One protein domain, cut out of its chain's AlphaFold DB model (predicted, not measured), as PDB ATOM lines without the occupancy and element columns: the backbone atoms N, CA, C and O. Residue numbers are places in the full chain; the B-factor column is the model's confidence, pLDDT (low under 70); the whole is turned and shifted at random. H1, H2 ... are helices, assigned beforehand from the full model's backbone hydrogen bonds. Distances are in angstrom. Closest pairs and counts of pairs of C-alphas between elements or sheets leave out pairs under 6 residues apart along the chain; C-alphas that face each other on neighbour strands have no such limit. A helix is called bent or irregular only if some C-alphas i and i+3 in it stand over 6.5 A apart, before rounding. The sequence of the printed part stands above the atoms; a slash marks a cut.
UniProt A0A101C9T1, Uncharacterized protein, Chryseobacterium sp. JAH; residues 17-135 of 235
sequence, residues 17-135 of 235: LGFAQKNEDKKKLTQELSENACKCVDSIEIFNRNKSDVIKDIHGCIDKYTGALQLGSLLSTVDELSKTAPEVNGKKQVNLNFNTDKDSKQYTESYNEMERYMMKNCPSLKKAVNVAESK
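AT A GLANCE: This is residues 17 to 135 of the 235 residues of an uncharacterized protein of Chryseobacterium sp. JAH (UniProt A0A101C9T1). The longest helix, H1, and the bent helix H2 fold into a long helical hairpin, with H4 laid across both of them and H5 covering the end where H1 stops and H2a starts. Beyond H2b, the short H3 and a turn at residues 87 to 92 extend the opposite end, and the chain then runs back as a long loop to H4. The printed part has 119 residues with five named helices, in the order H1, H2, H3, H4, H5, and no named strand; the class is all helix, and the helix packing is mostly crossed. The whole is loose, with a radius of gyration of the C-alphas of 17.8 A, and its outline is a rod of 62 by 31 by 19 A.

IN THESE COORDINATES: Find C-alpha 17 at (14.544, 28.241, 48.250); from there H1, residues 17 to 42, runs 37.2 A to C-alpha 42 at (-0.014, 32.687, 14.259). H2, residues 51 to 75, was assigned as one helix by its hydrogen bonds, but it is bent: C-alphas 64 and 67 are 7.1 A apart. Its arms are H2a, residues 51 to 64, 20.2 A long, and H2b, residues 67 to 75, 12.2 A long, at a shallow tilt of 33 degrees, only just short of steep. H3 is residues 78 to 84, 10.4 A. H4, residues 105 to 121, covers 24.2 A, and H5, residues 123 to 133, covers 15.1 A and ends at C-alpha 133, (-16.905, 29.082, 16.993).

HOW THE PARTS SIT: Start at residues 34 to 41 of H1, which touch H2a; the closest C-alphas, of Ala 37 and Cys 61, are 5.3 A apart. The two form a hairpin, opposite ways at a steep tilt of 39 degrees. Residues 26 to 33 of H1 touch H2b, closest at the C-alphas of Lys 26 and Ser 73, 6.2 A, at a shallow tilt of 6 degrees, opposite ways. H4 touches H1, closest at the C-alphas of Ser 34 and Met 114, 5.4 A, and is only just about perpendicular to it at 71 degrees. Residues 106 to 110 of H4 touch H2b, with the C-alphas of Gln 70 and Ser 110 closest at 5.6 A. H5 touches H2a, closest at the C-alphas of Lys 51 and Ala 132, 4.9 A. H4 and H5 touch only at the corner, and only just, with 3 pairs of C-alphas within 8 A. H3 and H2b meet only through their link, and H3 is apart from H1. Every O i to N i+4 pair is within hydrogen-bond range in H1, H2a, H2b, H4 and H5; H3 has 1 of 3, and 3 of 4 O i to N i+3 pairs.

THE WHOLE: Look for the two farthest C-alphas at Asn 48 and Asn 89, 62.5 A apart. The printed part has no cut. The link from H3 to H4, residues 85 to 104, is long, and in it residues 87 to 88 pair antiparallel with 91 to 92. The mean pLDDT of the printed part is 86.5; it is under 70 at residues 17 to 23, 47 to 50 and 131 to 135.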
ATOM      1  N   LEU A  17      13.980  27.711  49.499       48.97
ATOM      2  CA  LEU A  17      14.544  28.241  48.250       48.97
ATOM      3  C   LEU A  17      14.499  27.208  47.112       48.97
ATOM      4  O   LEU A  17      14.119  27.546  45.995       48.97
ATOM      5  N   GLY A  18      14.798  25.936  47.402       54.50
ATOM      6  CA  GLY A  18      14.786  24.871  46.389       54.50
ATOM      7  C   GLY A  18      13.395  24.569  45.814       54.50
ATOM      8  O   GLY A  18      13.260  24.335  44.615       54.50
ATOM      9  N   PHE A  19      12.344  24.618  46.642       53.59
ATOM     10  CA  PHE A  19      10.965  24.413  46.179       53.59
ATOM     11  C   PHE A  19      10.431  25.599  45.363       53.59
ATOM     12  O   PHE A  19       9.709  25.385  44.388       53.59
ATOM     13  N   ALA A  20      10.794  26.832  45.728       57.31
ATOM     14  CA  ALA A  20      10.406  28.027  44.979       57.31
ATOM     15  C   ALA A  20      11.045  28.053  43.579       57.31
ATOM     16  O   ALA A  20      10.331  28.223  42.591       57.31
ATOM     17  N   GLN A  21      12.350  27.775  43.494       61.97
ATOM     18  CA  GLN A  21      13.113  27.749  42.242       61.97
ATOM     19  C   GLN A  21      12.565  26.708  41.245       61.97
ATOM     20  O   GLN A  21      12.292  27.022  40.091       61.97
ATOM     21  N   LYS A  22      12.302  25.477  41.706       60.91
ATOM     22  CA  LYS A  22      11.781  24.377  40.870       60.91
ATOM     23  C   LYS A  22      10.408  24.686  40.260       60.91
ATOM     24  O   LYS A  22      10.119  24.308  39.123       60.91
ATOM     25  N   ASN A  23       9.550  25.367  41.016       68.06
ATOM     26  CA  ASN A  23       8.224  25.763  40.545       68.06
ATOM     27  C   ASN A  23       8.314  26.912  39.519       68.06
ATOM     28  O   ASN A  23       7.508  26.999  38.592       68.06
ATOM     29  N   GLU A  24       9.328  27.765  39.656       78.25
ATOM     30  CA  GLU A  24       9.639  28.839  38.717       78.25
ATOM     31  C   GLU A  24      10.202  28.302  37.391       78.25
ATOM     32  O   GLU A  24       9.731  28.708  36.326       78.25
ATOM     33  N   ASP A  25      11.097  27.311  37.436       81.75
ATOM     34  CA  ASP A  25      11.665  26.667  36.244       81.75
ATOM     35  C   ASP A  25      10.601  25.937  35.418       81.75
ATOM     36  O   ASP A  25      10.524  26.119  34.198       81.75
ATOM     37  N   LYS A  26       9.712  25.171  36.073       84.00
ATOM     38  CA  LYS A  26       8.579  24.531  35.386       84.00
ATOM     39  C   LYS A  26       7.694  25.582  34.712       84.00
ATOM     40  O   LYS A  26       7.348  25.436  33.544       84.00
ATOM     41  N   LYS A  27       7.346  26.656  35.426       88.69
ATOM     42  CA  LYS A  27       6.491  27.725  34.898       88.69
ATOM     43  C   LYS A  27       7.125  28.425  33.693       88.69
ATOM     44  O   LYS A  27       6.420  28.715  32.727       88.69
ATOM     45  N   LYS A  28       8.434  28.681  33.742       92.50
ATOM     46  CA  LYS A  28       9.192  29.280  32.640       92.50
ATOM     47  C   LYS A  28       9.216  28.365  31.416       92.50
ATOM     48  O   LYS A  28       8.968  28.840  30.311       92.50
ATOM     49  N   LEU A  29       9.414  27.061  31.618       93.50
ATOM     50  CA  LEU A  29       9.344  26.071  30.545       93.50
ATOM     51  C   LEU A  29       7.944  26.011  29.912       93.50
ATOM     52  O   LEU A  29       7.824  26.049  28.688       93.50
ATOM     53  N   THR A  30       6.883  25.963  30.729       94.00
ATOM     54  CA  THR A  30       5.491  26.007  30.247       94.00
ATOM     55  C   THR A  30       5.250  27.254  29.404       94.00
ATOM     56  O   THR A  30       4.662  27.156  28.327       94.00
ATOM     57  N   GLN A  31       5.721  28.416  29.864       96.06
ATOM     58  CA  GLN A  31       5.620  29.672  29.126       96.06
ATOM     59  C   GLN A  31       6.330  29.593  27.770       96.06
ATOM     60  O   GLN A  31       5.693  29.831  26.748       96.06
ATOM     61  N   GLU A  32       7.609  29.223  27.743       96.81
ATOM     62  CA  GLU A  32       8.414  29.197  26.518       96.81
ATOM     63  C   GLU A  32       7.822  28.260  25.454       96.81
ATOM     64  O   GLU A  32       7.657  28.633  24.288       96.81
ATOM     65  N   LEU A  33       7.436  27.046  25.855       98.00
ATOM     66  CA  LEU A  33       6.836  26.070  24.949       98.00
ATOM     67  C   LEU A  33       5.456  26.520  24.455       98.00
ATOM     68  O   LEU A  33       5.145  26.362  23.274       98.00
ATOM     69  N   SER A  34       4.650  27.130  25.327       97.44
ATOM     70  CA  SER A  34       3.337  27.669  24.952       97.44
ATOM     71  C   SER A  34       3.447  28.868  24.010       97.44
ATOM     72  O   SER A  34       2.647  28.995  23.087       97.44
ATOM     73  N   GLU A  35       4.445  29.735  24.184       97.00
ATOM     74  CA  GLU A  35       4.717  30.844  23.263       97.00
ATOM     75  C   GLU A  35       5.157  30.339  21.881       97.00
ATOM     76  O   GLU A  35       4.751  30.889  20.857       97.00
ATOM     77  N   ASN A  36       5.926  29.250  21.818       97.62
ATOM     78  CA  ASN A  36       6.284  28.622  20.546       97.62
ATOM     79  C   ASN A  36       5.079  27.951  19.868       97.62
ATOM     80  O   ASN A  36       4.902  28.088  18.655       97.62
ATOM     81  N   ALA A  37       4.204  27.302  20.641       97.81
ATOM     82  CA  ALA A  37       2.922  26.816  20.138       97.81
ATOM     83  C   ALA A  37       2.040  27.975  19.630       97.81
ATOM     84  O   ALA A  37       1.403  27.850  18.588       97.81
ATOM     85  N   CYS A  38       2.061  29.135  20.292       97.38
ATOM     86  CA  CYS A  38       1.379  30.341  19.817       97.38
ATOM     87  C   CYS A  38       1.912  30.845  18.479       97.38
ATOM     88  O   CYS A  38       1.113  31.098  17.584       97.38
ATOM     89  N   LYS A  39       3.236  30.908  18.300       97.06
ATOM     90  CA  LYS A  39       3.849  31.279  17.010       97.06
ATOM     91  C   LYS A  39       3.456  30.317  15.884       97.06
ATOM     92  O   LYS A  39       3.276  30.732  14.741       97.06
ATOM     93  N   CYS A  40       3.295  29.031  16.199       97.50
ATOM     94  CA  CYS A  40       2.731  28.059  15.261       97.50
ATOM     95  C   CYS A  40       1.286  28.426  14.887       97.50
ATOM     96  O   CYS A  40       0.964  28.491  13.702       97.50
ATOM     97  N   VAL A  41       0.443  28.756  15.873       96.12
ATOM     98  CA  VAL A  41      -0.947  29.191  15.644       96.12
ATOM     99  C   VAL A  41      -1.027  30.498  14.843       96.12
ATOM    100  O   VAL A  41      -1.913  30.627  14.003       96.12
ATOM    101  N   ASP A  42      -0.097  31.437  15.038       93.94
ATOM    102  CA  ASP A  42      -0.014  32.687  14.259       93.94
ATOM    103  C   ASP A  42       0.127  32.435  12.752       93.94
ATOM    104  O   ASP A  42      -0.301  33.254  11.940       93.94
ATOM    105  N   SER A  43       0.712  31.294  12.387       93.12
ATOM    106  CA  SER A  43       0.959  30.901  10.998       93.12
ATOM    107  C   SER A  43      -0.219  30.149  10.365       93.12
ATOM    108  O   SER A  43      -0.162  29.811   9.184       93.12
ATOM    109  N   ILE A  44      -1.288  29.861  11.120       90.62
ATOM    110  CA  ILE A  44      -2.464  29.154  10.601       90.62
ATOM    111  C   ILE A  44      -3.336  30.125   9.803       90.62
ATOM    112  O   ILE A  44      -3.874  31.102  10.330       90.62
ATOM    113  N   GLU A  45      -3.575  29.803   8.534       83.94
ATOM    114  CA  GLU A  45      -4.608  30.474   7.751       83.94
ATOM    115  C   GLU A  45      -5.999  30.103   8.285       83.94
ATOM    116  O   GLU A  45      -6.382  28.933   8.305       83.94
ATOM    117  N   ILE A  46      -6.768  31.097   8.740       76.69
ATOM    118  CA  ILE A  46      -8.090  30.883   9.365       76.69
ATOM    119  C   ILE A  46      -9.277  31.242   8.460       76.69
ATOM    120  O   ILE A  46     -10.408  30.816   8.723       76.69
ATOM    121  N   PHE A  47      -9.043  32.035   7.413       66.12
ATOM    122  CA  PHE A  47     -10.088  32.498   6.500       66.12
ATOM    123  C   PHE A  47     -10.452  31.398   5.494       66.12
ATOM    124  O   PHE A  47      -9.580  30.689   5.011       66.12
ATOM    125  N   ASN A  48     -11.745  31.243   5.193       65.12
ATOM    126  CA  ASN A  48     -12.284  30.296   4.198       65.12
ATOM    127  C   ASN A  48     -11.959  28.798   4.409       65.12
ATOM    128  O   ASN A  48     -12.164  27.998   3.502       65.12
ATOM    129  N   ARG A  49     -11.507  28.386   5.599       68.81
ATOM    130  CA  ARG A  49     -11.298  26.964   5.952       68.81
ATOM    131  C   ARG A  49     -12.435  26.401   6.800       68.81
ATOM    132  O   ARG A  49     -13.143  27.169   7.451       68.81
ATOM    133  N   ASN A  50     -12.602  25.079   6.883       64.94
ATOM    134  CA  ASN A  50     -13.600  24.489   7.787       64.94
ATOM    135  C   ASN A  50     -13.208  24.668   9.262       64.94
ATOM    136  O   ASN A  50     -12.038  24.841   9.603       64.94
ATOM    137  N   LYS A  51     -14.200  24.649  10.162       74.19
ATOM    138  CA  LYS A  51     -13.977  24.714  11.618       74.19
ATOM    139  C   LYS A  51     -13.079  23.571  12.101       74.19
ATOM    140  O   LYS A  51     -12.114  23.828  12.812       74.19
ATOM    141  N   SER A  52     -13.405  22.340  11.703       75.25
ATOM    142  CA  SER A  52     -12.681  21.119  12.077       75.25
ATOM    143  C   SER A  52     -11.201  21.195  11.725       75.25
ATOM    144  O   SER A  52     -10.368  20.803  12.530       75.25
ATOM    145  N   ASP A  53     -10.884  21.747  10.556       82.88
ATOM    146  CA  ASP A  53      -9.519  21.768  10.031       82.88
ATOM    147  C   ASP A  53      -8.665  22.792  10.783       82.88
ATOM    148  O   ASP A  53      -7.545  22.493  11.180       82.88
ATOM    149  N   VAL A  54      -9.228  23.971  11.069       85.44
ATOM    150  CA  VAL A  54      -8.551  24.995  11.884       85.44
ATOM    151  C   VAL A  54      -8.314  24.490  13.310       85.44
ATOM    152  O   VAL A  54      -7.225  24.660  13.846       85.44
ATOM    153  N   ILE A  55      -9.312  23.841  13.920       86.88
ATOM    154  CA  ILE A  55      -9.176  23.258  15.263       86.88
ATOM    155  C   ILE A  55      -8.125  22.141  15.267       86.88
ATOM    156  O   ILE A  55      -7.287  22.095  16.163       86.88
ATOM    157  N   LYS A  56      -8.112  21.283  14.242       91.56
ATOM    158  CA  LYS A  56      -7.107  20.226  14.085       91.56
ATOM    159  C   LYS A  56      -5.688  20.791  14.006       91.56
ATOM    160  O   LYS A  56      -4.798  20.262  14.667       91.56
ATOM    161  N   ASP A  57      -5.482  21.867  13.253       94.88
ATOM    162  CA  ASP A  57      -4.165  22.500  13.130       94.88
ATOM    163  C   ASP A  57      -3.722  23.159  14.443       94.88
ATOM    164  O   ASP A  57      -2.560  23.038  14.831       94.88
ATOM    165  N   ILE A  58      -4.652  23.788  15.172       94.56
ATOM    166  CA  ILE A  58      -4.393  24.319  16.518       94.56
ATOM    167  C   ILE A  58      -3.951  23.194  17.460       94.56
ATOM    168  O   ILE A  58      -2.918  23.328  18.119       94.56
ATOM    169  N   HIS A  59      -4.688  22.077  17.501       95.06
ATOM    170  CA  HIS A  59      -4.297  20.925  18.314       95.06
ATOM    171  C   HIS A  59      -2.920  20.399  17.893       95.06
ATOM    172  O   HIS A  59      -2.094  20.135  18.760       95.06
ATOM    173  N   GLY A  60      -2.626  20.350  16.589       96.75
ATOM    174  CA  GLY A  60      -1.309  19.984  16.068       96.75
ATOM    175  C   GLY A  60      -0.179  20.903  16.555       96.75
ATOM    176  O   GLY A  60       0.897  20.419  16.911       96.75
ATOM    177  N   CYS A  61      -0.422  22.214  16.633       97.75
ATOM    178  CA  CYS A  61       0.538  23.161  17.200       97.75
ATOM    179  C   CYS A  61       0.809  22.894  18.687       97.75
ATOM    180  O   CYS A  61       1.962  22.964  19.099       97.75
ATOM    181  N   ILE A  62      -0.212  22.572  19.486       97.00
ATOM    182  CA  ILE A  62      -0.044  22.266  20.919       97.00
ATOM    183  C   ILE A  62       0.648  20.904  21.099       97.00
ATOM    184  O   ILE A  62       1.619  20.787  21.855       97.00
ATOM    185  N   ASP A  63       0.218  19.889  20.347       96.19
ATOM    186  CA  ASP A  63       0.767  18.528  20.374       96.19
ATOM    187  C   ASP A  63       2.278  18.518  20.121       96.19
ATOM    188  O   ASP A  63       3.018  17.806  20.806       96.19
ATOM    189  N   LYS A  64       2.746  19.348  19.176       96.94
ATOM    190  CA  LYS A  64       4.164  19.471  18.801       96.94
ATOM    191  C   LYS A  64       5.077  19.789  19.988       96.94
ATOM    192  O   LYS A  64       6.232  19.372  19.989       96.94
ATOM    193  N   TYR A  65       4.573  20.518  20.982       97.31
ATOM    194  CA  TYR A  65       5.352  20.958  22.142       97.31
ATOM    195  C   TYR A  65       4.956  20.252  23.447       97.31
ATOM    196  O   TYR A  65       5.718  20.289  24.413       97.31
ATOM    197  N   THR A  66       3.824  19.540  23.468       95.88
ATOM    198  CA  THR A  66       3.306  18.859  24.668       95.88
ATOM    199  C   THR A  66       4.283  17.819  25.216       95.88
ATOM    200  O   THR A  66       4.551  17.800  26.416       95.88
ATOM    201  N   GLY A  67       4.886  16.998  24.348       93.38
ATOM    202  CA  GLY A  67       5.857  15.983  24.777       93.38
ATOM    203  C   GLY A  67       7.120  16.586  25.406       93.38
ATOM    204  O   GLY A  67       7.646  16.046  26.379       93.38
ATOM    205  N   ALA A  68       7.575  17.740  24.905       94.25
ATOM    206  CA  ALA A  68       8.712  18.456  25.480       94.25
ATOM    207  C   ALA A  68       8.382  18.999  26.879       94.25
ATOM    208  O   ALA A  68       9.195  18.867  27.795       94.25
ATOM    209  N   LEU A  69       7.172  19.544  27.066       94.56
ATOM    210  CA  LEU A  69       6.724  20.005  28.379       94.56
ATOM    211  C   LEU A  69       6.610  18.840  29.362       94.56
ATOM    212  O   LEU A  69       7.093  18.932  30.489       94.56
ATOM    213  N   GLN A  70       6.009  17.735  28.926       92.56
ATOM    214  CA  GLN A  70       5.857  16.530  29.730       92.56
ATOM    215  C   GLN A  70       7.217  16.000  30.201       92.56
ATOM    216  O   GLN A  70       7.395  15.729  31.390       92.56
ATOM    217  N   LEU A  71       8.194  15.896  29.294       91.50
ATOM    218  CA  LEU A  71       9.539  15.437  29.631       91.50
ATOM    219  C   LEU A  71      10.253  16.408  30.577       91.50
ATOM    220  O   LEU A  71      10.815  15.978  31.581       91.50
ATOM    221  N   GLY A  72      10.204  17.714  30.309       90.81
ATOM    222  CA  GLY A  72      10.829  18.707  31.185       90.81
ATOM    223  C   GLY A  72      10.183  18.768  32.573       90.81
ATOM    224  O   GLY A  72      10.883  18.859  33.581       90.81
ATOM    225  N   SER A  73       8.857  18.614  32.653       87.81
ATOM    226  CA  SER A  73       8.148  18.497  33.930       87.81
ATOM    227  C   SER A  73       8.522  17.221  34.682       87.81
ATOM    228  O   SER A  73       8.492  17.231  35.906       87.81
ATOM    229  N   LEU A  74       8.861  16.135  33.987       88.88
ATOM    230  CA  LEU A  74       9.331  14.904  34.615       88.88
ATOM    231  C   LEU A  74      10.767  15.071  35.130       88.88
ATOM    232  O   LEU A  74      11.054  14.740  36.279       88.88
ATOM    233  N   LEU A  75      11.650  15.665  34.322       88.50
ATOM    234  CA  LEU A  75      13.042  15.933  34.689       88.50
ATOM    235  C   LEU A  75      13.165  16.872  35.893       88.50
ATOM    236  O   LEU A  75      14.002  16.631  36.758       88.50
ATOM    237  N   SER A  76      12.284  17.869  36.026       85.44
ATOM    238  CA  SER A  76      12.289  18.754  37.202       85.44
ATOM    239  C   SER A  76      12.011  18.011  38.519       85.44
ATOM    240  O   SER A  76      12.343  18.503  39.597       85.44
ATOM    241  N   THR A  77      11.437  16.802  38.468       85.31
ATOM    242  CA  THR A  77      11.181  15.976  39.660       85.31
ATOM    243  C   THR A  77      12.348  15.079  40.073       85.31
ATOM    244  O   THR A  77      12.343  14.576  41.197       85.31
ATOM    245  N   VAL A  78      13.372  14.925  39.227       87.12
ATOM    246  CA  VAL A  78      14.479  13.973  39.435       87.12
ATOM    247  C   VAL A  78      15.239  14.229  40.730       87.12
ATOM    248  O   VAL A  78      15.505  13.280  41.464       87.12
ATOM    249  N   ASP A  79      15.526  15.487  41.064       85.50
ATOM    250  CA  ASP A  79      16.256  15.846  42.291       85.50
ATOM    251  C   ASP A  79      15.520  15.450  43.575       85.50
ATOM    252  O   ASP A  79      16.123  15.270  44.630       85.50
ATOM    253  N   GLU A  80      14.198  15.335  43.510       84.62
ATOM    254  CA  GLU A  80      13.376  14.931  44.646       84.62
ATOM    255  C   GLU A  80      13.259  13.410  44.725       84.62
ATOM    256  O   GLU A  80      13.438  12.828  45.795       84.62
ATOM    257  N   LEU A  81      13.062  12.760  43.576       86.44
ATOM    258  CA  LEU A  81      13.050  11.304  43.469       86.44
ATOM    259  C   LEU A  81      14.405  10.695  43.861       86.44
ATOM    260  O   LEU A  81      14.448   9.666  44.532       86.44
ATOM    261  N   SER A  82      15.517  11.351  43.523       87.75
ATOM    262  CA  SER A  82      16.870  10.871  43.828       87.75
ATOM    263  C   SER A  82      17.158  10.783  45.331       87.75
ATOM    264  O   SER A  82      17.930   9.921  45.754       87.75
ATOM    265  N   LYS A  83      16.494  11.601  46.162       88.31
ATOM    266  CA  LYS A  83      16.654  11.580  47.630       88.31
ATOM    267  C   LYS A  83      16.213  10.256  48.244       88.31
ATOM    268  O   LYS A  83      16.809   9.807  49.219       88.31
ATOM    269  N   THR A  84      15.187   9.632  47.670       89.56
ATOM    270  CA  THR A  84      14.608   8.367  48.155       89.56
ATOM    271  C   THR A  84      14.961   7.173  47.267       89.56
ATOM    272  O   THR A  84      14.606   6.040  47.584       89.56
ATOM    273  N   ALA A  85      15.699   7.408  46.181       89.50
ATOM    274  CA  ALA A  85      16.056   6.387  45.214       89.50
ATOM    275  C   ALA A  85      17.006   5.318  45.793       89.50
ATOM    276  O   ALA A  85      17.914   5.645  46.579       89.50
ATOM    277  N   PRO A  86      16.849   4.050  45.365       89.12
ATOM    278  CA  PRO A  86      17.785   2.989  45.698       89.12
ATOM    279  C   PRO A  86      19.168   3.302  45.125       89.12
ATOM    280  O   PRO A  86      19.312   3.930  44.070       89.12
ATOM    281  N   GLU A  87      20.193   2.864  45.843       89.38
ATOM    282  CA  GLU A  87      21.580   3.007  45.423       89.38
ATOM    283  C   GLU A  87      22.094   1.660  44.922       89.38
ATOM    284  O   GLU A  87      22.055   0.663  45.640       89.38
ATOM    285  N   VAL A  88      22.551   1.626  43.673       89.38
ATOM    286  CA  VAL A  88      23.080   0.427  43.021       89.38
ATOM    287  C   VAL A  88      24.467   0.771  42.497       89.38
ATOM    288  O   VAL A  88      24.624   1.711  41.719       89.38
ATOM    289  N   ASN A  89      25.487   0.036  42.944       87.44
ATOM    290  CA  ASN A  89      26.898   0.278  42.606       87.44
ATOM    291  C   ASN A  89      27.361   1.724  42.889       87.44
ATOM    292  O   ASN A  89      28.046   2.337  42.071       87.44
ATOM    293  N   GLY A  90      26.948   2.286  44.029       88.88
ATOM    294  CA  GLY A  90      27.324   3.644  44.445       88.88
ATOM    295  C   GLY A  90      26.625   4.767  43.670       88.88
ATOM    296  O   GLY A  90      27.060   5.916  43.725       88.88
ATOM    297  N   LYS A  91      25.577   4.456  42.890       88.06
ATOM    298  CA  LYS A  91      24.796   5.440  42.126       88.06
ATOM    299  C   LYS A  91      23.312   5.333  42.446       88.06
ATOM    300  O   LYS A  91      22.743   4.242  42.446       88.06
ATOM    301  N   LYS A  92      22.672   6.482  42.668       89.62
ATOM    302  CA  LYS A  92      21.214   6.582  42.808       89.62
ATOM    303  C   LYS A  92      20.542   6.264  41.473       89.62
ATOM    304  O   LYS A  92      20.879   6.872  40.459       89.62
ATOM    305  N   GLN A  93      19.597   5.327  41.477       88.50
ATOM    306  CA  GLN A  93      18.824   4.958  40.291       88.50
ATOM    307  C   GLN A  93      17.406   5.529  40.370       88.50
ATOM    308  O   GLN A  93      16.605   5.108  41.202       88.50
ATOM    309  N   VAL A  94      17.093   6.486  39.494       89.62
ATOM    310  CA  VAL A  94      15.756   7.084  39.365       89.62
ATOM    311  C   VAL A  94      15.104   6.565  38.089       89.62
ATOM    312  O   VAL A  94      15.627   6.778  36.998       89.62
ATOM    313  N   ASN A  95      13.946   5.923  38.226       84.88
ATOM    314  CA  ASN A  95      13.154   5.463  37.090       84.88
ATOM    315  C   ASN A  95      12.101   6.511  36.740       84.88
ATOM    316  O   ASN A  95      11.239   6.838  37.555       84.88
ATOM    317  N   LEU A  96      12.170   7.021  35.514       87.44
ATOM    318  CA  LEU A  96      11.209   7.972  34.976       87.44
ATOM    319  C   LEU A  96      10.303   7.258  33.976       87.44
ATOM    320  O   LEU A  96      10.792   6.620  33.047       87.44
ATOM    321  N   ASN A  97       8.989   7.381  34.161       85.38
ATOM    322  CA  ASN A  97       8.011   6.881  33.204       85.38
ATOM    323  C   ASN A  97       7.522   8.031  32.319       85.38
ATOM    324  O   ASN A  97       6.972   9.017  32.817       85.38
ATOM    325  N   PHE A  98       7.733   7.899  31.013       88.88
ATOM    326  CA  PHE A  98       7.308   8.868  30.014       88.88
ATOM    327  C   PHE A  98       6.343   8.188  29.052       88.88
ATOM    328  O   PHE A  98       6.742   7.324  28.273       88.88
ATOM    329  N   ASN A  99       5.067   8.566  29.133       86.38
ATOM    330  CA  ASN A  99       4.030   8.001  28.283       86.38
ATOM    331  C   ASN A  99       3.654   8.972  27.156       86.38
ATOM    332  O   ASN A  99       3.071  10.021  27.415       86.38
ATOM    333  N   THR A 100       3.962   8.617  25.911       85.19
ATOM    334  CA  THR A 100       3.599   9.418  24.729       85.19
ATOM    335  C   THR A 100       2.169   9.190  24.250       85.19
ATOM    336  O   THR A 100       1.747   9.832  23.290       85.19
ATOM    337  N   ASP A 101       1.443   8.252  24.860       91.44
ATOM    338  CA  ASP A 101       0.029   8.041  24.584       91.44
ATOM    339  C   ASP A 101      -0.752   9.309  24.939       91.44
ATOM    340  O   ASP A 101      -0.680   9.813  26.067       91.44
ATOM    341  N   LYS A 102      -1.495   9.820  23.956       89.94
ATOM    342  CA  LYS A 102      -2.278  11.049  24.086       89.94
ATOM    343  C   LYS A 102      -3.425  10.897  25.077       89.94
ATOM    344  O   LYS A 102      -3.781  11.872  25.733       89.94
ATOM    345  N   ASP A 103      -3.920   9.674  25.246       90.06
ATOM    346  CA  ASP A 103      -4.983   9.351  26.197       90.06
ATOM    347  C   ASP A 103      -4.432   9.135  27.617       90.06
ATOM    348  O   ASP A 103      -5.182   8.987  28.586       90.06
ATOM    349  N   SER A 104      -3.105   9.154  27.784       93.00
ATOM    350  CA  SER A 104      -2.504   9.075  29.106       93.00
ATOM    351  C   SER A 104      -2.783  10.338  29.917       93.00
ATOM    352  O   SER A 104      -2.725  11.472  29.429       93.00
ATOM    353  N   LYS A 105      -3.002  10.141  31.220       91.62
ATOM    354  CA  LYS A 105      -3.176  11.240  32.174       91.62
ATOM    355  C   LYS A 105      -2.009  12.234  32.123       91.62
ATOM    356  O   LYS A 105      -2.235  13.438  32.126       91.62
ATOM    357  N   GLN A 106      -0.778  11.731  32.032       89.69
ATOM    358  CA  GLN A 106       0.435  12.551  32.034       89.69
ATOM    359  C   GLN A 106       0.524  13.468  30.801       89.69
ATOM    360  O   GLN A 106       0.874  14.647  30.929       89.69
ATOM    361  N   TYR A 107       0.184  12.941  29.620       93.12
ATOM    362  CA  TYR A 107       0.129  13.729  28.391       93.12
ATOM    363  C   TYR A 107      -0.993  14.764  28.464       93.12
ATOM    364  O   TYR A 107      -0.750  15.956  28.284       93.12
ATOM    365  N   THR A 108      -2.201  14.319  28.823       93.06
ATOM    366  CA  THR A 108      -3.395  15.168  28.935       93.06
ATOM    367  C   THR A 108      -3.183  16.333  29.907       93.06
ATOM    368  O   THR A 108      -3.583  17.462  29.632       93.06
ATOM    369  N   GLU A 109      -2.523  16.105  31.044       93.38
ATOM    370  CA  GLU A 109      -2.209  17.166  32.008       93.38
ATOM    371  C   GLU A 109      -1.280  18.230  31.418       93.38
ATOM    372  O   GLU A 109      -1.555  19.423  31.572       93.38
ATOM    373  N   SER A 110      -0.229  17.805  30.712       94.56
ATOM    374  CA  SER A 110       0.733  18.707  30.067       94.56
ATOM    375  C   SER A 110       0.078  19.483  28.924       94.56
ATOM    376  O   SER A 110       0.228  20.701  28.834       94.56
ATOM    377  N   TYR A 111      -0.722  18.793  28.109       96.31
ATOM    378  CA  TYR A 111      -1.512  19.381  27.033       96.31
ATOM    379  C   TYR A 111      -2.417  20.498  27.560       96.31
ATOM    380  O   TYR A 111      -2.348  21.645  27.120       96.31
ATOM    381  N   ASN A 112      -3.222  20.177  28.575       95.06
ATOM    382  CA  ASN A 112      -4.168  21.111  29.174       95.06
ATOM    383  C   ASN A 112      -3.460  22.283  29.869       95.06
ATOM    384  O   ASN A 112      -4.009  23.380  29.964       95.06
ATOM    385  N   GLU A 113      -2.255  22.068  30.405       95.00
ATOM    386  CA  GLU A 113      -1.439  23.140  30.976       95.00
ATOM    387  C   GLU A 113      -1.043  24.162  29.901       95.00
ATOM    388  O   GLU A 113      -1.262  25.363  30.098       95.00
ATOM    389  N   MET A 114      -0.562  23.688  28.747       96.38
ATOM    390  CA  MET A 114      -0.254  24.540  27.596       96.38
ATOM    391  C   MET A 114      -1.500  25.240  27.068       96.38
ATOM    392  O   MET A 114      -1.504  26.460  26.917       96.38
ATOM    393  N   GLU A 115      -2.580  24.491  26.847       94.81
ATOM    394  CA  GLU A 115      -3.833  25.032  26.325       94.81
ATOM    395  C   GLU A 115      -4.358  26.168  27.213       94.81
ATOM    396  O   GLU A 115      -4.652  27.256  26.714       94.81
ATOM    397  N   ARG A 116      -4.391  25.984  28.542       95.25
ATOM    398  CA  ARG A 116      -4.806  27.039  29.483       95.25
ATOM    399  C   ARG A 116      -3.909  28.268  29.410       95.25
ATOM    400  O   ARG A 116      -4.414  29.395  29.435       95.25
ATOM    401  N   TYR A 117      -2.591  28.073  29.341       95.00
ATOM    402  CA  TYR A 117      -1.653  29.185  29.215       95.00
ATOM    403  C   TYR A 117      -1.900  29.955  27.914       95.00
ATOM    404  O   TYR A 117      -2.043  31.181  27.932       95.00
ATOM    405  N   MET A 118      -1.999  29.247  26.790       96.81
ATOM    406  CA  MET A 118      -2.221  29.847  25.479       96.81
ATOM    407  C   MET A 118      -3.576  30.552  25.427       96.81
ATOM    408  O   MET A 118      -3.648  31.718  25.053       96.81
ATOM    409  N   MET A 119      -4.652  29.925  25.897       91.62
ATOM    410  CA  MET A 119      -5.973  30.553  25.944       91.62
ATOM    411  C   MET A 119      -5.978  31.840  26.764       91.62
ATOM    412  O   MET A 119      -6.743  32.750  26.460       91.62
ATOM    413  N   LYS A 120      -5.109  31.977  27.770       94.56
ATOM    414  CA  LYS A 120      -4.959  33.228  28.520       94.56
ATOM    415  C   LYS A 120      -4.141  34.272  27.754       94.56
ATOM    416  O   LYS A 120      -4.574  35.426  27.673       94.56
ATOM    417  N   ASN A 121      -3.011  33.868  27.175       94.75
ATOM    418  CA  ASN A 121      -1.932  34.770  26.756       94.75
ATOM    419  C   ASN A 121      -1.740  34.894  25.233       94.75
ATOM    420  O   ASN A 121      -0.898  35.670  24.799       94.75
ATOM    421  N   CYS A 122      -2.517  34.172  24.425       95.50
ATOM    422  CA  CYS A 122      -2.340  34.051  22.977       95.50
ATOM    423  C   CYS A 122      -3.510  34.696  22.215       95.50
ATOM    424  O   CYS A 122      -4.565  34.070  22.049       95.50
ATOM    425  N   PRO A 123      -3.382  35.953  21.745       91.75
ATOM    426  CA  PRO A 123      -4.460  36.635  21.031       91.75
ATOM    427  C   PRO A 123      -4.885  35.908  19.752       91.75
ATOM    428  O   PRO A 123      -6.078  35.834  19.458       91.75
ATOM    429  N   SER A 124      -3.931  35.334  19.018       88.25
ATOM    430  CA  SER A 124      -4.199  34.624  17.767       88.25
ATOM    431  C   SER A 124      -4.971  33.335  17.980       88.25
ATOM    432  O   SER A 124      -5.897  33.069  17.219       88.25
ATOM    433  N   LEU A 125      -4.695  32.598  19.062       91.69
ATOM    434  CA  LEU A 125      -5.510  31.447  19.449       91.69
ATOM    435  C   LEU A 125      -6.943  31.875  19.769       91.69
ATOM    436  O   LEU A 125      -7.879  31.327  19.193       91.69
ATOM    437  N   LYS A 126      -7.130  32.903  20.613       88.88
ATOM    438  CA  LYS A 126      -8.471  33.441  20.913       88.88
ATOM    439  C   LYS A 126      -9.201  33.844  19.634       88.88
ATOM    440  O   LYS A 126     -10.375  33.535  19.471       88.88
ATOM    441  N   LYS A 127      -8.515  34.524  18.712       84.19
ATOM    442  CA  LYS A 127      -9.072  34.919  17.414       84.19
ATOM    443  C   LYS A 127      -9.463  33.698  16.582       84.19
ATOM    444  O   LYS A 127     -10.574  33.672  16.063       84.19
ATOM    445  N   ALA A 128      -8.587  32.704  16.464       83.31
ATOM    446  CA  ALA A 128      -8.824  31.505  15.672       83.31
ATOM    447  C   ALA A 128      -9.992  30.677  16.229       83.31
ATOM    448  O   ALA A 128     -10.887  30.316  15.466       83.31
ATOM    449  N   VAL A 129     -10.043  30.470  17.550       80.81
ATOM    450  CA  VAL A 129     -11.144  29.787  18.247       80.81
ATOM    451  C   VAL A 129     -12.447  30.568  18.094       80.81
ATOM    452  O   VAL A 129     -13.432  29.994  17.652       80.81
ATOM    453  N   ASN A 130     -12.452  31.885  18.317       72.69
ATOM    454  CA  ASN A 130     -13.653  32.709  18.133       72.69
ATOM    455  C   ASN A 130     -14.168  32.670  16.689       72.69
ATOM    456  O   ASN A 130     -15.370  32.562  16.467       72.69
ATOM    457  N   VAL A 131     -13.280  32.745  15.694       66.25
ATOM    458  CA  VAL A 131     -13.666  32.623  14.280       66.25
ATOM    459  C   VAL A 131     -14.234  31.230  14.011       66.25
ATOM    460  O   VAL A 131     -15.289  31.118  13.392       66.25
ATOM    461  N   ALA A 132     -13.593  30.178  14.522       62.78
ATOM    462  CA  ALA A 132     -14.032  28.793  14.399       62.78
ATOM    463  C   ALA A 132     -15.377  28.524  15.109       62.78
ATOM    464  O   ALA A 132     -16.194  27.760  14.599       62.78
ATOM    465  N   GLU A 133     -15.645  29.162  16.245       55.78
ATOM    466  CA  GLU A 133     -16.905  29.082  16.993       55.78
ATOM    467  C   GLU A 133     -18.010  29.954  16.389       55.78
ATOM    468  O   GLU A 133     -19.175  29.573  16.419       55.78
ATOM    469  N   SER A 134     -17.652  31.082  15.768       54.38
ATOM    470  CA  SER A 134     -18.579  31.981  15.069       54.38
ATOM    471  C   SER A 134     -18.990  31.509  13.672       54.38
ATOM    472  O   SER A 134     -19.761  32.209  13.015       54.38
ATOM    473  N   LYS A 135     -18.485  30.353  13.205       52.53
ATOM    474  CA  LYS A 135     -18.801  29.751  11.896       52.53
ATOM    475  C   LYS A 135     -20.239  29.218  11.851       52.53
ATOM    476  O   LYS A 135     -20.484  28.029  11.689       52.53
TER     477      LYS A 135